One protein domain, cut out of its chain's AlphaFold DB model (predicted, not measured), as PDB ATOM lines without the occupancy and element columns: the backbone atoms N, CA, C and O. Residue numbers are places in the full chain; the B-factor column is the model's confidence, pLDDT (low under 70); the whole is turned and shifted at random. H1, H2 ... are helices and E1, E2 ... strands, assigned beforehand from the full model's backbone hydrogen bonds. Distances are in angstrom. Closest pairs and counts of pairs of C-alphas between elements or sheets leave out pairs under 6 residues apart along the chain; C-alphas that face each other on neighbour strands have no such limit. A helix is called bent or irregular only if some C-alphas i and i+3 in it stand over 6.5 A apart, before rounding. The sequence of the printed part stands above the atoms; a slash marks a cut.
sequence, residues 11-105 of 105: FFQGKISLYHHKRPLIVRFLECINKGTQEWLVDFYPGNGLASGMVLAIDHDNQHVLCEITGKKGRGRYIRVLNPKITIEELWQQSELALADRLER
ATOM      1  N   PHE A  11      25.220  30.779 114.079       65.06
ATOM      2  CA  PHE A  11      26.378  31.275 113.363       65.06
ATOM      3  C   PHE A  11      25.894  32.219 112.282       65.06
ATOM      4  O   PHE A  11      24.959  31.906 111.547       65.06
ATOM      5  N   PHE A  12      26.576  33.343 112.144       66.88
ATOM      6  CA  PHE A  12      26.434  34.180 110.971       66.88
ATOM      7  C   PHE A  12      27.817  34.498 110.419       66.88
ATOM      8  O   PHE A  12      28.807  34.657 111.141       66.88
ATOM      9  N   GLN A  13      27.885  34.541 109.097       53.44
ATOM     10  CA  GLN A  13      29.098  34.845 108.365       53.44
ATOM     11  C   GLN A  13      29.011  36.303 107.926       53.44
ATOM     12  O   GLN A  13      28.298  36.627 106.985       53.44
ATOM     13  N   GLY A  14      29.700  37.186 108.645       50.94
ATOM     14  CA  GLY A  14      29.787  38.600 108.287       50.94
ATOM     15  C   GLY A  14      31.019  38.875 107.430       50.94
ATOM     16  O   GLY A  14      32.093  38.320 107.677       50.94
ATOM     17  N   LYS A  15      30.905  39.772 106.444       51.16
ATOM     18  CA  LYS A  15      32.085  40.423 105.867       51.16
ATOM     19  C   LYS A  15      32.564  41.489 106.835       51.16
ATOM     20  O   LYS A  15      32.079  42.613 106.842       51.16
ATOM     21  N   ILE A  16      33.547  41.130 107.645       52.53
ATOM     22  CA  ILE A  16      34.128  42.081 108.577       52.53
ATOM     23  C   ILE A  16      35.092  43.000 107.820       52.53
ATOM     24  O   ILE A  16      36.238  42.644 107.556       52.53
ATOM     25  N   SER A  17      34.603  44.187 107.468       52.16
ATOM     26  CA  SER A  17      35.403  45.294 106.939       52.16
ATOM     27  C   SER A  17      36.025  46.074 108.097       52.16
ATOM     28  O   SER A  17      35.455  47.027 108.614       52.16
ATOM     29  N   LEU A  18      37.200  45.629 108.524       56.91
ATOM     30  CA  LEU A  18      38.052  46.305 109.503       56.91
ATOM     31  C   LEU A  18      39.110  47.126 108.766       56.91
ATOM     32  O   LEU A  18      39.693  46.645 107.789       56.91
ATOM     33  N   TYR A  19      39.473  48.296 109.294       47.47
ATOM     34  CA  TYR A  19      40.720  48.950 108.897       47.47
ATOM     35  C   TYR A  19      41.879  47.954 109.150       47.47
ATOM     36  O   TYR A  19      42.043  47.448 110.259       47.47
ATOM     37  N   HIS A  20      42.615  47.579 108.098       45.88
ATOM     38  CA  HIS A  20      43.677  46.550 108.076       45.88
ATOM     39  C   HIS A  20      43.311  45.065 108.306       45.88
ATOM     40  O   HIS A  20      44.222  44.233 108.271       45.88
ATOM     41  N   HIS A  21      42.042  44.659 108.445       51.69
ATOM     42  CA  HIS A  21      41.696  43.225 108.484       51.69
ATOM     43  C   HIS A  21      40.894  42.828 107.241       51.69
ATOM     44  O   HIS A  21      39.709  43.106 107.122       51.69
ATOM     45  N   LYS A  22      41.559  42.150 106.299       54.78
ATOM     46  CA  LYS A  22      40.961  41.651 105.045       54.78
ATOM     47  C   LYS A  22      40.479  40.198 105.134       54.78
ATOM     48  O   LYS A  22      40.256  39.561 104.106       54.78
ATOM     49  N   ARG A  23      40.419  39.622 106.338       61.50
ATOM     50  CA  ARG A  23      40.144  38.190 106.509       61.50
ATOM     51  C   ARG A  23      38.660  37.958 106.778       61.50
ATOM     52  O   ARG A  23      38.097  38.655 107.617       61.50
ATOM     53  N   PRO A  24      38.034  36.978 106.106       65.69
ATOM     54  CA  PRO A  24      36.691  36.552 106.459       65.69
ATOM     55  C   PRO A  24      36.693  35.991 107.884       65.69
ATOM     56  O   PRO A  24      37.631  35.302 108.291       65.69
ATOM     57  N   LEU A  25      35.633  36.292 108.625       73.31
ATOM     58  CA  LEU A  25      35.463  35.894 110.015       73.31
ATOM     59  C   LEU A  25      34.104  35.214 110.175       73.31
ATOM     60  O   LEU A  25      33.091  35.670 109.645       73.31
ATOM     61  N   ILE A  26      34.090  34.120 110.925       75.94
ATOM     62  CA  ILE A  26      32.865  33.465 111.370       75.94
ATOM     63  C   ILE A  26      32.539  34.012 112.751       75.94
ATOM     64  O   ILE A  26      33.409  34.045 113.624       75.94
ATOM     65  N   VAL A  27      31.289  34.420 112.952       79.94
ATOM     66  CA  VAL A  27      30.812  34.929 114.234       79.94
ATOM     67  C   VAL A  27      29.789  33.954 114.798       79.94
ATOM     68  O   VAL A  27      28.830  33.577 114.125       79.94
ATOM     69  N   ARG A  28      30.000  33.532 116.042       82.19
ATOM     70  CA  ARG A  28      29.073  32.682 116.790       82.19
ATOM     71  C   ARG A  28      28.407  33.502 117.879       82.19
ATOM     72  O   ARG A  28      29.091  34.035 118.753       82.19
ATOM     73  N   PHE A  29      27.083  33.556 117.864       82.50
ATOM     74  CA  PHE A  29      26.318  34.206 118.915       82.50
ATOM     75  C   PHE A  29      26.346  33.373 120.202       82.50
ATOM     76  O   PHE A  29      26.007  32.186 120.196       82.50
ATOM     77  N   LEU A  30      26.764  33.993 121.309       83.31
ATOM     78  CA  LEU A  30      26.813  33.349 122.620       83.31
ATOM     79  C   LEU A  30      25.683  33.826 123.525       83.31
ATOM     80  O   LEU A  30      25.041  33.005 124.159       83.31
ATOM     81  N   GLU A  31      25.444  35.130 123.640       83.06
ATOM     82  CA  GLU A  31      24.496  35.645 124.634       83.06
ATOM     83  C   GLU A  31      23.952  37.020 124.243       83.06
ATOM     84  O   GLU A  31      24.678  37.851 123.701       83.06
ATOM     85  N   CYS A  32      22.688  37.299 124.575       83.38
ATOM     86  CA  CYS A  32      22.157  38.659 124.542       83.38
ATOM     87  C   CYS A  32      22.373  39.319 125.906       83.38
ATOM     88  O   CYS A  32      21.694  38.959 126.863       83.38
ATOM     89  N   ILE A  33      23.259  40.313 125.976       85.06
ATOM     90  CA  ILE A  33      23.570  41.029 127.219       85.06
ATOM     91  C   ILE A  33      22.506  42.085 127.511       85.06
ATOM     92  O   ILE A  33      21.987  42.163 128.621       85.06
ATOM     93  N   ASN A  34      22.136  42.880 126.503       78.56
ATOM     94  CA  ASN A  34      21.119  43.914 126.653       78.56
ATOM     95  C   ASN A  34      20.312  44.085 125.360       78.56
ATOM     96  O   ASN A  34      20.843  44.449 124.313       78.56
ATOM     97  N   LYS A  35      18.997  43.850 125.438       72.50
ATOM     98  CA  LYS A  35      18.083  43.973 124.290       72.50
ATOM     99  C   LYS A  35      17.822  45.421 123.876       72.50
ATOM    100  O   LYS A  35      17.605  45.670 122.692       72.50
ATOM    101  N   GLY A  36      17.817  46.352 124.833       72.94
ATOM    102  CA  GLY A  36      17.527  47.767 124.595       72.94
ATOM    103  C   GLY A  36      18.647  48.457 123.823       72.94
ATOM    104  O   GLY A  36      18.380  49.181 122.871       72.94
ATOM    105  N   THR A  37      19.897  48.165 124.185       71.06
ATOM    106  CA  THR A  37      21.092  48.680 123.497       71.06
ATOM    107  C   THR A  37      21.617  47.746 122.407       71.06
ATOM    108  O   THR A  37      22.621  48.069 121.779       71.06
ATOM    109  N   GLN A  38      20.956  46.604 122.182       78.62
ATOM    110  CA  GLN A  38      21.376  45.562 121.236       78.62
ATOM    111  C   GLN A  38      22.847  45.158 121.429       78.62
ATOM    112  O   GLN A  38      23.645  45.139 120.493       78.62
ATOM    113  N   GLU A  39      23.198  44.863 122.680       84.50
ATOM    114  CA  GLU A  39      24.523  44.394 123.069       84.50
ATOM    115  C   GLU A  39      24.527  42.876 123.233       84.50
ATOM    116  O   GLU A  39      23.684  42.295 123.930       84.50
ATOM    117  N   TRP A  40      25.504  42.233 122.604       86.69
ATOM    118  CA  TRP A  40      25.624  40.785 122.522       86.69
ATOM    119  C   TRP A  40      27.035  40.330 122.865       86.69
ATOM    120  O   TRP A  40      28.013  41.036 122.634       86.69
ATOM    121  N   LEU A  41      27.146  39.116 123.389       89.12
ATOM    122  CA  LEU A  41      28.400  38.395 123.511       89.12
ATOM    123  C   LEU A  41      28.513  37.438 122.328       89.12
ATOM    124  O   LEU A  41      27.628  36.611 122.100       89.12
ATOM    125  N   VAL A  42      29.615  37.531 121.596       87.19
ATOM    126  CA  VAL A  42      29.897  36.675 120.443       87.19
ATOM    127  C   VAL A  42      31.300  36.090 120.518       87.19
ATOM    128  O   VAL A  42      32.166  36.609 121.220       87.19
ATOM    129  N   ASP A  43      31.531  35.007 119.793       88.00
ATOM    130  CA  ASP A  43      32.848  34.412 119.580       88.00
ATOM    131  C   ASP A  43      33.244  34.544 118.108       88.00
ATOM    132  O   ASP A  43      32.384  34.465 117.231       88.00
ATOM    133  N   PHE A  44      34.533  34.729 117.837       84.12
ATOM    134  CA  PHE A  44      35.047  34.958 116.486       84.12
ATOM    135  C   PHE A  44      36.021  33.861 116.077       84.12
ATOM    136  O   PHE A  44      36.890  33.465 116.860       84.12
ATOM    137  N   TYR A  45      35.931  33.422 114.822       82.25
ATOM    138  CA  TYR A  45      36.889  32.501 114.230       82.25
ATOM    139  C   TYR A  45      37.377  32.977 112.851       82.25
ATOM    140  O   TYR A  45      36.566  33.083 111.929       82.25
ATOM    141  N   PRO A  46      38.693  33.200 112.676       78.25
ATOM    142  CA  PRO A  46      39.723  33.258 113.722       78.25
ATOM    143  C   PRO A  46      39.554  34.469 114.669       78.25
ATOM    144  O   PRO A  46      39.166  35.551 114.255       78.25
ATOM    145  N   GLY A  47      39.845  34.303 115.965       74.12
ATOM    146  CA  GLY A  47      39.619  35.349 116.985       74.12
ATOM    147  C   GLY A  47      40.792  36.314 117.224       74.12
ATOM    148  O   GLY A  47      40.782  37.073 118.198       74.12
ATOM    149  N   ASN A  48      41.844  36.242 116.407       76.12
ATOM    150  CA  ASN A  48      43.063  37.039 116.547       76.12
ATOM    151  C   ASN A  48      42.952  38.393 115.829       76.12
ATOM    152  O   ASN A  48      42.296  38.520 114.806       76.12
ATOM    153  N   GLY A  49      43.628  39.413 116.367       75.19
ATOM    154  CA  GLY A  49      43.629  40.757 115.777       75.19
ATOM    155  C   GLY A  49      42.358  41.572 116.026       75.19
ATOM    156  O   GLY A  49      42.220  42.630 115.432       75.19
ATOM    157  N   LEU A  50      41.459  41.109 116.905       79.50
ATOM    158  CA  LEU A  50      40.226  41.808 117.274       79.50
ATOM    159  C   LEU A  50      40.376  42.546 118.612       79.50
ATOM    160  O   LEU A  50      40.577  41.909 119.657       79.50
ATOM    161  N   ALA A  51      40.236  43.869 118.574       78.62
ATOM    162  CA  ALA A  51      40.349  44.787 119.706       78.62
ATOM    163  C   ALA A  51      39.056  45.594 119.915       78.62
ATOM    164  O   ALA A  51      38.205  45.653 119.033       78.62
ATOM    165  N   SER A  52      38.909  46.212 121.089       81.31
ATOM    166  CA  SER A  52      37.817  47.163 121.337       81.31
ATOM    167  C   SER A  52      37.936  48.400 120.439       81.31
ATOM    168  O   SER A  52      39.047  48.798 120.092       81.31
ATOM    169  N   GLY A  53      36.802  48.998 120.073       77.00
ATOM    170  CA  GLY A  53      36.708  50.119 119.126       77.00
ATOM    171  C   GLY A  53      36.691  49.689 117.658       77.00
ATOM    172  O   GLY A  53      36.527  50.505 116.758       77.00
ATOM    173  N   MET A  54      36.864  48.395 117.392       78.25
ATOM    174  CA  MET A  54      36.769  47.857 116.045       78.25
ATOM    175  C   MET A  54      35.320  47.762 115.584       78.25
ATOM    176  O   MET A  54      34.469  47.248 116.310       78.25
ATOM    177  N   VAL A  55      35.072  48.185 114.346       76.69
ATOM    178  CA  VAL A  55      33.753  48.131 113.716       76.69
ATOM    179  C   VAL A  55      33.637  46.897 112.827       76.69
ATOM    180  O   VAL A  55      34.574  46.494 112.139       76.69
ATOM    181  N   LEU A  56      32.468  46.277 112.884       76.38
ATOM    182  CA  LEU A  56      32.100  45.036 112.239       76.38
ATOM    183  C   LEU A  56      30.914  45.333 111.334       76.38
ATOM    184  O   LEU A  56      29.859  45.731 111.818       76.38
ATOM    185  N   ALA A  57      31.076  45.095 110.042       75.06
ATOM    186  CA  ALA A  57      29.948  44.996 109.137       75.06
ATOM    187  C   ALA A  57      29.443  43.554 109.119       75.06
ATOM    188  O   ALA A  57      30.215  42.600 108.993       75.06
ATOM    189  N   ILE A  58      28.139  43.388 109.280       72.50
ATOM    190  CA  ILE A  58      27.484  42.095 109.195       72.50
ATOM    191  C   ILE A  58      26.441  42.168 108.089       72.50
ATOM    192  O   ILE A  58      25.380  42.770 108.252       72.50
ATOM    193  N   ASP A  59      26.782  41.535 106.971       69.69
ATOM    194  CA  ASP A  59      25.897  41.326 105.832       69.69
ATOM    195  C   ASP A  59      25.088  40.043 106.047       69.69
ATOM    196  O   ASP A  59      25.657  38.950 106.076       69.69
ATOM    197  N   HIS A  60      23.769  40.148 106.191       63.78
ATOM    198  CA  HIS A  60      22.885  38.983 106.275       63.78
ATOM    199  C   HIS A  60      21.507  39.288 105.678       63.78
ATOM    200  O   HIS A  60      20.891  40.279 106.058       63.78
ATOM    201  N   ASP A  61      21.015  38.448 104.758       63.38
ATOM    202  CA  ASP A  61      19.659  38.513 104.179       63.38
ATOM    203  C   ASP A  61      19.182  39.939 103.821       63.38
ATOM    204  O   ASP A  61      18.129  40.403 104.267       63.38
ATOM    205  N   ASN A  62      19.978  40.653 103.014       61.16
ATOM    206  CA  ASN A  62      19.748  42.046 102.589       61.16
ATOM    207  C   ASN A  62      19.777  43.089 103.720       61.16
ATOM    208  O   ASN A  62      19.251  44.192 103.570       61.16
ATOM    209  N   GLN A  63      20.382  42.759 104.855       63.19
ATOM    210  CA  GLN A  63      20.651  43.699 105.931       63.19
ATOM    211  C   GLN A  63      22.148  43.914 106.071       63.19
ATOM    212  O   GLN A  63      22.912  42.955 106.155       63.19
ATOM    213  N   HIS A  64      22.531  45.184 106.129       70.38
ATOM    214  CA  HIS A  64      23.868  45.615 106.492       70.38
ATOM    215  C   HIS A  64      23.796  46.180 107.905       70.38
ATOM    216  O   HIS A  64      23.162  47.211 108.133       70.38
ATOM    217  N   VAL A  65      24.369  45.469 108.872       74.19
ATOM    218  CA  VAL A  65      24.379  45.904 110.270       74.19
ATOM    219  C   VAL A  65      25.800  46.203 110.687       74.19
ATOM    220  O   VAL A  65      26.681  45.357 110.569       74.19
ATOM    221  N   LEU A  66      26.006  47.413 111.192       78.38
ATOM    222  CA  LEU A  66      27.276  47.820 111.764       78.38
ATOM    223  C   LEU A  66      27.251  47.575 113.268       78.38
ATOM    224  O   LEU A  66      26.290  47.931 113.946       78.38
ATOM    225  N   CYS A  67      28.313  46.982 113.792       80.94
ATOM    226  CA  CYS A  67      28.501  46.741 115.214       80.94
ATOM    227  C   CYS A  67      29.890  47.205 115.644       80.94
ATOM    228  O   CYS A  67      30.837  47.093 114.882       80.94
ATOM    229  N   GLU A  68      30.048  47.651 116.880       83.81
ATOM    230  CA  GLU A  68      31.350  47.942 117.482       83.81
ATOM    231  C   GLU A  68      31.703  46.872 118.518       83.81
ATOM    232  O   GLU A  68      30.847  46.453 119.298       83.81
ATOM    233  N   ILE A  69      32.968  46.449 118.561       86.31
ATOM    234  CA  ILE A  69      33.510  45.653 119.665       86.31
ATOM    235  C   ILE A  69      33.725  46.572 120.868       86.31
ATOM    236  O   ILE A  69      34.633  47.399 120.875       86.31
ATOM    237  N   THR A  70      32.942  46.391 121.926       88.31
ATOM    238  CA  THR A  70      33.039  47.218 123.139       88.31
ATOM    239  C   THR A  70      33.978  46.608 124.182       88.31
ATOM    240  O   THR A  70      34.554  47.319 125.005       88.31
ATOM    241  N   GLY A  71      34.211  45.292 124.142       88.25
ATOM    242  CA  GLY A  71      35.044  44.625 125.140       88.25
ATOM    243  C   GLY A  71      35.267  43.134 124.918       88.25
ATOM    244  O   GLY A  71      34.884  42.551 123.904       88.25
ATOM    245  N   LYS A  72      35.888  42.493 125.912       89.50
ATOM    246  CA  LYS A  72      36.231  41.064 125.916       89.50
ATOM    247  C   LYS A  72      35.748  40.383 127.195       89.50
ATOM    248  O   LYS A  72      35.896  40.935 128.279       89.50
ATOM    249  N   LYS A  73      35.264  39.142 127.072       87.19
ATOM    250  CA  LYS A  73      34.988  38.237 128.201       87.19
ATOM    251  C   LYS A  73      35.411  36.815 127.840       87.19
ATOM    252  O   LYS A  73      34.810  36.180 126.977       87.19
ATOM    253  N   GLY A  74      36.457  36.309 128.496       86.31
ATOM    254  CA  GLY A  74      37.019  34.989 128.194       86.31
ATOM    255  C   GLY A  74      37.441  34.871 126.724       86.31
ATOM    256  O   GLY A  74      38.271  35.652 126.249       86.31
ATOM    257  N   ARG A  75      36.861  33.900 126.003       83.88
ATOM    258  CA  ARG A  75      37.056  33.743 124.550       83.88
ATOM    259  C   ARG A  75      36.200  34.711 123.721       83.88
ATOM    260  O   ARG A  75      36.654  35.141 122.668       83.88
ATOM    261  N   GLY A  76      35.052  35.141 124.244       87.44
ATOM    262  CA  GLY A  76      34.118  36.014 123.541       87.44
ATOM    263  C   GLY A  76      34.484  37.500 123.553       87.44
ATOM    264  O   GLY A  76      35.445  37.958 124.189       87.44
ATOM    265  N   ARG A  77      33.685  38.271 122.825       88.88
ATOM    266  CA  ARG A  77      33.742  39.724 122.696       88.88
ATOM    267  C   ARG A  77      32.341  40.299 122.799       88.88
ATOM    268  O   ARG A  77      31.395  39.725 122.265       88.88
ATOM    269  N   TYR A  78      32.240  41.425 123.484       89.94
ATOM    270  CA  TYR A  78      31.014  42.201 123.493       89.94
ATOM    271  C   TYR A  78      30.943  43.005 122.208       89.94
ATOM    272  O   TYR A  78      31.917  43.668 121.847       89.94
ATOM    273  N   ILE A  79      29.806  42.919 121.536       87.06
ATOM    274  CA  ILE A  79      29.493  43.722 120.368       87.06
ATOM    275  C   ILE A  79      28.212  44.494 120.614       87.06
ATOM    276  O   ILE A  79      27.285  43.986 121.245       87.06
ATOM    277  N   ARG A  80      28.159  45.717 120.105       86.25
ATOM    278  CA  ARG A  80      26.984  46.576 120.188       86.25
ATOM    279  C   ARG A  80      26.623  47.068 118.804       86.25
ATOM    280  O   ARG A  80      27.500  47.545 118.091       86.25
ATOM    281  N   VAL A  81      25.350  46.970 118.442       81.25
ATOM    282  CA  VAL A  81      24.856  47.518 117.175       81.25
ATOM    283  C   VAL A  81      25.028  49.033 117.170       81.25
ATOM    284  O   VAL A  81      24.576  49.732 118.079       81.25
ATOM    285  N   LEU A  82      25.689  49.536 116.136       76.56
ATOM    286  CA  LEU A  82      25.753  50.954 115.828       76.56
ATOM    287  C   LEU A  82      24.410  51.378 115.231       76.56
ATOM    288  O   LEU A  82      23.725  50.586 114.584       76.56
ATOM    289  N   ASN A  83      24.000  52.617 115.501       71.19
ATOM    290  CA  ASN A  83      22.697  53.129 115.082       71.19
ATOM    291  C   ASN A  83      22.454  52.805 113.592       71.19
ATOM    292  O   ASN A  83      23.273  53.200 112.770       71.19
ATOM    293  N   PRO A  84      21.348  52.130 113.222       63.22
ATOM    294  CA  PRO A  84      21.105  51.660 111.853       63.22
ATOM    295  C   PRO A  84      20.946  52.783 110.818       63.22
ATOM    296  O   PRO A  84      20.815  52.503 109.632       63.22
ATOM    297  N   LYS A  85      20.908  54.046 111.257       66.81
ATOM    298  CA  LYS A  85      20.977  55.219 110.379       66.81
ATOM    299  C   LYS A  85      22.401  55.567 109.941       66.81
ATOM    300  O   LYS A  85      22.536  56.370 109.034       66.81
ATOM    301  N   ILE A  86      23.414  55.018 110.609       64.06
ATOM    302  CA  ILE A  86      24.820  55.274 110.318       64.06
ATOM    303  C   ILE A  86      25.254  54.315 109.217       64.06
ATOM    304  O   ILE A  86      25.163  53.093 109.364       64.06
ATOM    305  N   THR A  87      25.714  54.886 108.115       64.56
ATOM    306  CA  THR A  87      26.319  54.160 106.998       64.56
ATOM    307  C   THR A  87      27.784  53.841 107.284       64.56
ATOM    308  O   THR A  87      28.419  54.454 108.149       64.56
ATOM    309  N   ILE A  88      28.341  52.858 106.574       63.62
ATOM    310  CA  ILE A  88      29.743  52.481 106.777       63.62
ATOM    311  C   ILE A  88      30.670  53.622 106.332       63.62
ATOM    312  O   ILE A  88      31.686  53.872 106.974       63.62
ATOM    313  N   GLU A  89      30.254  54.379 105.315       64.81
ATOM    314  CA  GLU A  89      30.934  55.559 104.792       64.81
ATOM    315  C   GLU A  89      30.984  56.711 105.807       64.81
ATOM    316  O   GLU A  89      32.040  57.313 105.994       64.81
ATOM    317  N   GLU A  90      29.880  56.999 106.506       63.81
ATOM    318  CA  GLU A  90      29.849  58.023 107.565       63.81
ATOM    319  C   GLU A  90      30.773  57.661 108.735       63.81
ATOM    320  O   GLU A  90      31.477  58.516 109.275       63.81
ATOM    321  N   LEU A  91      30.807  56.380 109.107       63.28
ATOM    322  CA  LEU A  91      31.719  55.860 110.127       63.28
ATOM    323  C   LEU A  91      33.185  55.979 109.705       63.28
ATOM    324  O   LEU A  91      34.042  56.323 110.521       63.28
ATOM    325  N   TRP A  92      33.475  55.723 108.430       63.28
ATOM    326  CA  TRP A  92      34.815  55.877 107.871       63.28
ATOM    327  C   TRP A  92      35.275  57.334 107.876       63.28
ATOM    328  O   TRP A  92      36.373  57.602 108.360       63.28
ATOM    329  N   GLN A  93      34.427  58.278 107.459       61.84
ATOM    330  CA  GLN A  93      34.761  59.707 107.491       61.84
ATOM    331  C   GLN A  93      35.055  60.210 108.909       61.84
ATOM    332  O   GLN A  93      36.018  60.946 109.120       61.84
ATOM    333  N   GLN A  94      34.269  59.788 109.904       59.69
ATOM    334  CA  GLN A  94      34.507  60.161 111.304       59.69
ATOM    335  C   GLN A  94      35.822  59.595 111.847       59.69
ATOM    336  O   GLN A  94      36.500  60.249 112.640       59.69
ATOM    337  N   SER A  95      36.196  58.386 111.425       55.47
ATOM    338  CA  SER A  95      37.436  57.750 111.866       55.47
ATOM    339  C   SER A  95      38.672  58.371 111.210       55.47
ATOM    340  O   SER A  95      39.665  58.582 111.903       55.47
ATOM    341  N   GLU A  96      38.607  58.728 109.921       55.53
ATOM    342  CA  GLU A  96      39.679  59.451 109.217       55.53
ATOM    343  C   GLU A  96      39.917  60.843 109.813       55.53
ATOM    344  O   GLU A  96      41.065  61.204 110.075       55.53
ATOM    345  N   LEU A  97      38.846  61.583 110.118       56.06
ATOM    346  CA  LEU A  97      38.925  62.876 110.808       56.06
ATOM    347  C   LEU A  97      39.551  62.737 112.207       56.06
ATOM    348  O   LEU A  97      40.461  63.484 112.555       56.06
ATOM    349  N   ALA A  98      39.136  61.733 112.986       53.75
ATOM    350  CA  ALA A  98      39.701  61.476 114.311       53.75
ATOM    351  C   ALA A  98      41.172  61.011 114.273       53.75
ATOM    352  O   ALA A  98      41.911  61.216 115.237       53.75
ATOM    353  N   LEU A  99      41.604  60.362 113.187       50.12
ATOM    354  CA  LEU A  99      43.004  59.998 112.944       50.12
ATOM    355  C   LEU A  99      43.843  61.217 112.546       50.12
ATOM    356  O   LEU A  99      44.966  61.344 113.034       50.12
ATOM    357  N   ALA A 100      43.298  62.110 111.716       52.12
ATOM    358  CA  ALA A 100      43.940  63.364 111.330       52.12
ATOM    359  C   ALA A 100      44.183  64.268 112.553       52.12
ATOM    360  O   ALA A 100      45.323  64.649 112.804       52.12
ATOM    361  N   ASP A 101      43.170  64.459 113.407       51.91
ATOM    362  CA  ASP A 101      43.279  65.233 114.659       51.91
ATOM    363  C   ASP A 101      44.345  64.687 115.630       51.91
ATOM    364  O   ASP A 101      44.864  65.404 116.490       51.91
ATOM    365  N   ARG A 102      44.662  63.390 115.534       46.00
ATOM    366  CA  ARG A 102      45.634  62.709 116.400       46.00
ATOM    367  C   ARG A 102      47.064  62.763 115.866       46.00
ATOM    368  O   ARG A 102      47.983  62.531 116.642       46.00
ATOM    369  N   LEU A 103      47.237  63.014 114.568       52.91
ATOM    370  CA  LEU A 103      48.535  63.192 113.910       52.91
ATOM    371  C   LEU A 103      49.010  64.653 113.948       52.91
ATOM    372  O   LEU A 103      50.196  64.907 113.768       52.91
ATOM    373  N   GLU A 104      48.102  65.597 114.205       52.53
ATOM    374  CA  GLU A 104      48.399  67.027 114.363       52.53
ATOM    375  C   GLU A 104      48.726  67.446 115.817       52.53
ATOM    376  O   GLU A 104      48.927  68.631 116.088       52.53
ATOM    377  N   ARG A 105      48.804  66.492 116.756       46.91
ATOM    378  CA  ARG A 105      49.242  66.692 118.153       46.91
ATOM    379  C   ARG A 105      50.530  65.940 118.448       46.91
ATOM    380  O   ARG A 105      51.340  66.495 119.222       46.91
TER     381      ARG A 105
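Overview. This is residues 11 to 105 of the 105 residues of an uncharacterized protein of Chlorobaculum tepidum (strain ATCC 49652 / DSM 12025 / NBRC 103806 / TLS) (UniProt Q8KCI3). One six-stranded sheet curls into a small, nearly closed barrel, its edge strands E1 and E4 coming together, and H1 leads away from it, with residues 96 to 105 sticking out as an arm. The printed part has 95 residues, with six named strands E1 to E6 and then one named helix, H1. The sheet's order is E1 E2 E3 E6 E5 E4, antiparallel throughout, and the class is mixed, helices and strands. The whole is compact, with a radius of gyration of the C-alphas of 13.6 A and spans of 41 by 28 by 26 A.

Along the chain. E1 is residues 11 to 14, 9.5 A long, from C-alpha 11 at (26.378, 31.275, 113.363). E2 is residues 25 to 34, 23.4 A, and bends by 67 degrees at residue 31. E3 is residues 39 to 45, E6 residues 76 to 81 and E4 residues 55 to 60. E5, residues 63 to 73, 27.0 A, bends by 67 degrees at residue 70. H1, residues 88 to 103, 22.8 A, ends with C-alpha 103 at (48.535, 63.192, 113.910).

Arrangement. The strongly twisted sheet is a folded sheet, bent back on itself: E1 E2 E3 face E5 E4, with E6 as the hinge. E1 E2 E3 and E4 E5 E6 are meanders, each strand the antiparallel neighbour of the one before; E3 E4 E5 E6 form a Greek key, E3 also being the antiparallel neighbour of E6. Within hydrogen-bond range are N 12 and O 27 in the hairpin E1 and E2, 3.0 A, N 28 and O 43 in the hairpin E2 and E3, 2.8 A, N 40 and O 79 between E3 and E6, 2.8 A, N 70 and O 78 in the hairpin E5 and E6, 2.9 A, and N 56 and O 67 in the hairpin E4 and E5, 2.7 A. The closest C-alphas of E1 and E4, those of Gly 14 and Ile 58, are 4.3 A apart. H1 only grazes the sheet, with its residues 88 to 92; its closest C-alpha pair with E5 is Leu 66 and Ile 88, 7.3 A. In H1, 11 of 12 O i to N i+4 pairs are within hydrogen-bond range.

Size, cuts and confidence. The C-alphas farthest apart, those of Asp 61 and Arg 105, are 43.2 A apart. The printed part has no cut, and no link is long. The model's mean pLDDT over the printed part is 70.9; residues 11 to 24, 59 to 63 and 84 to 105 are under 70.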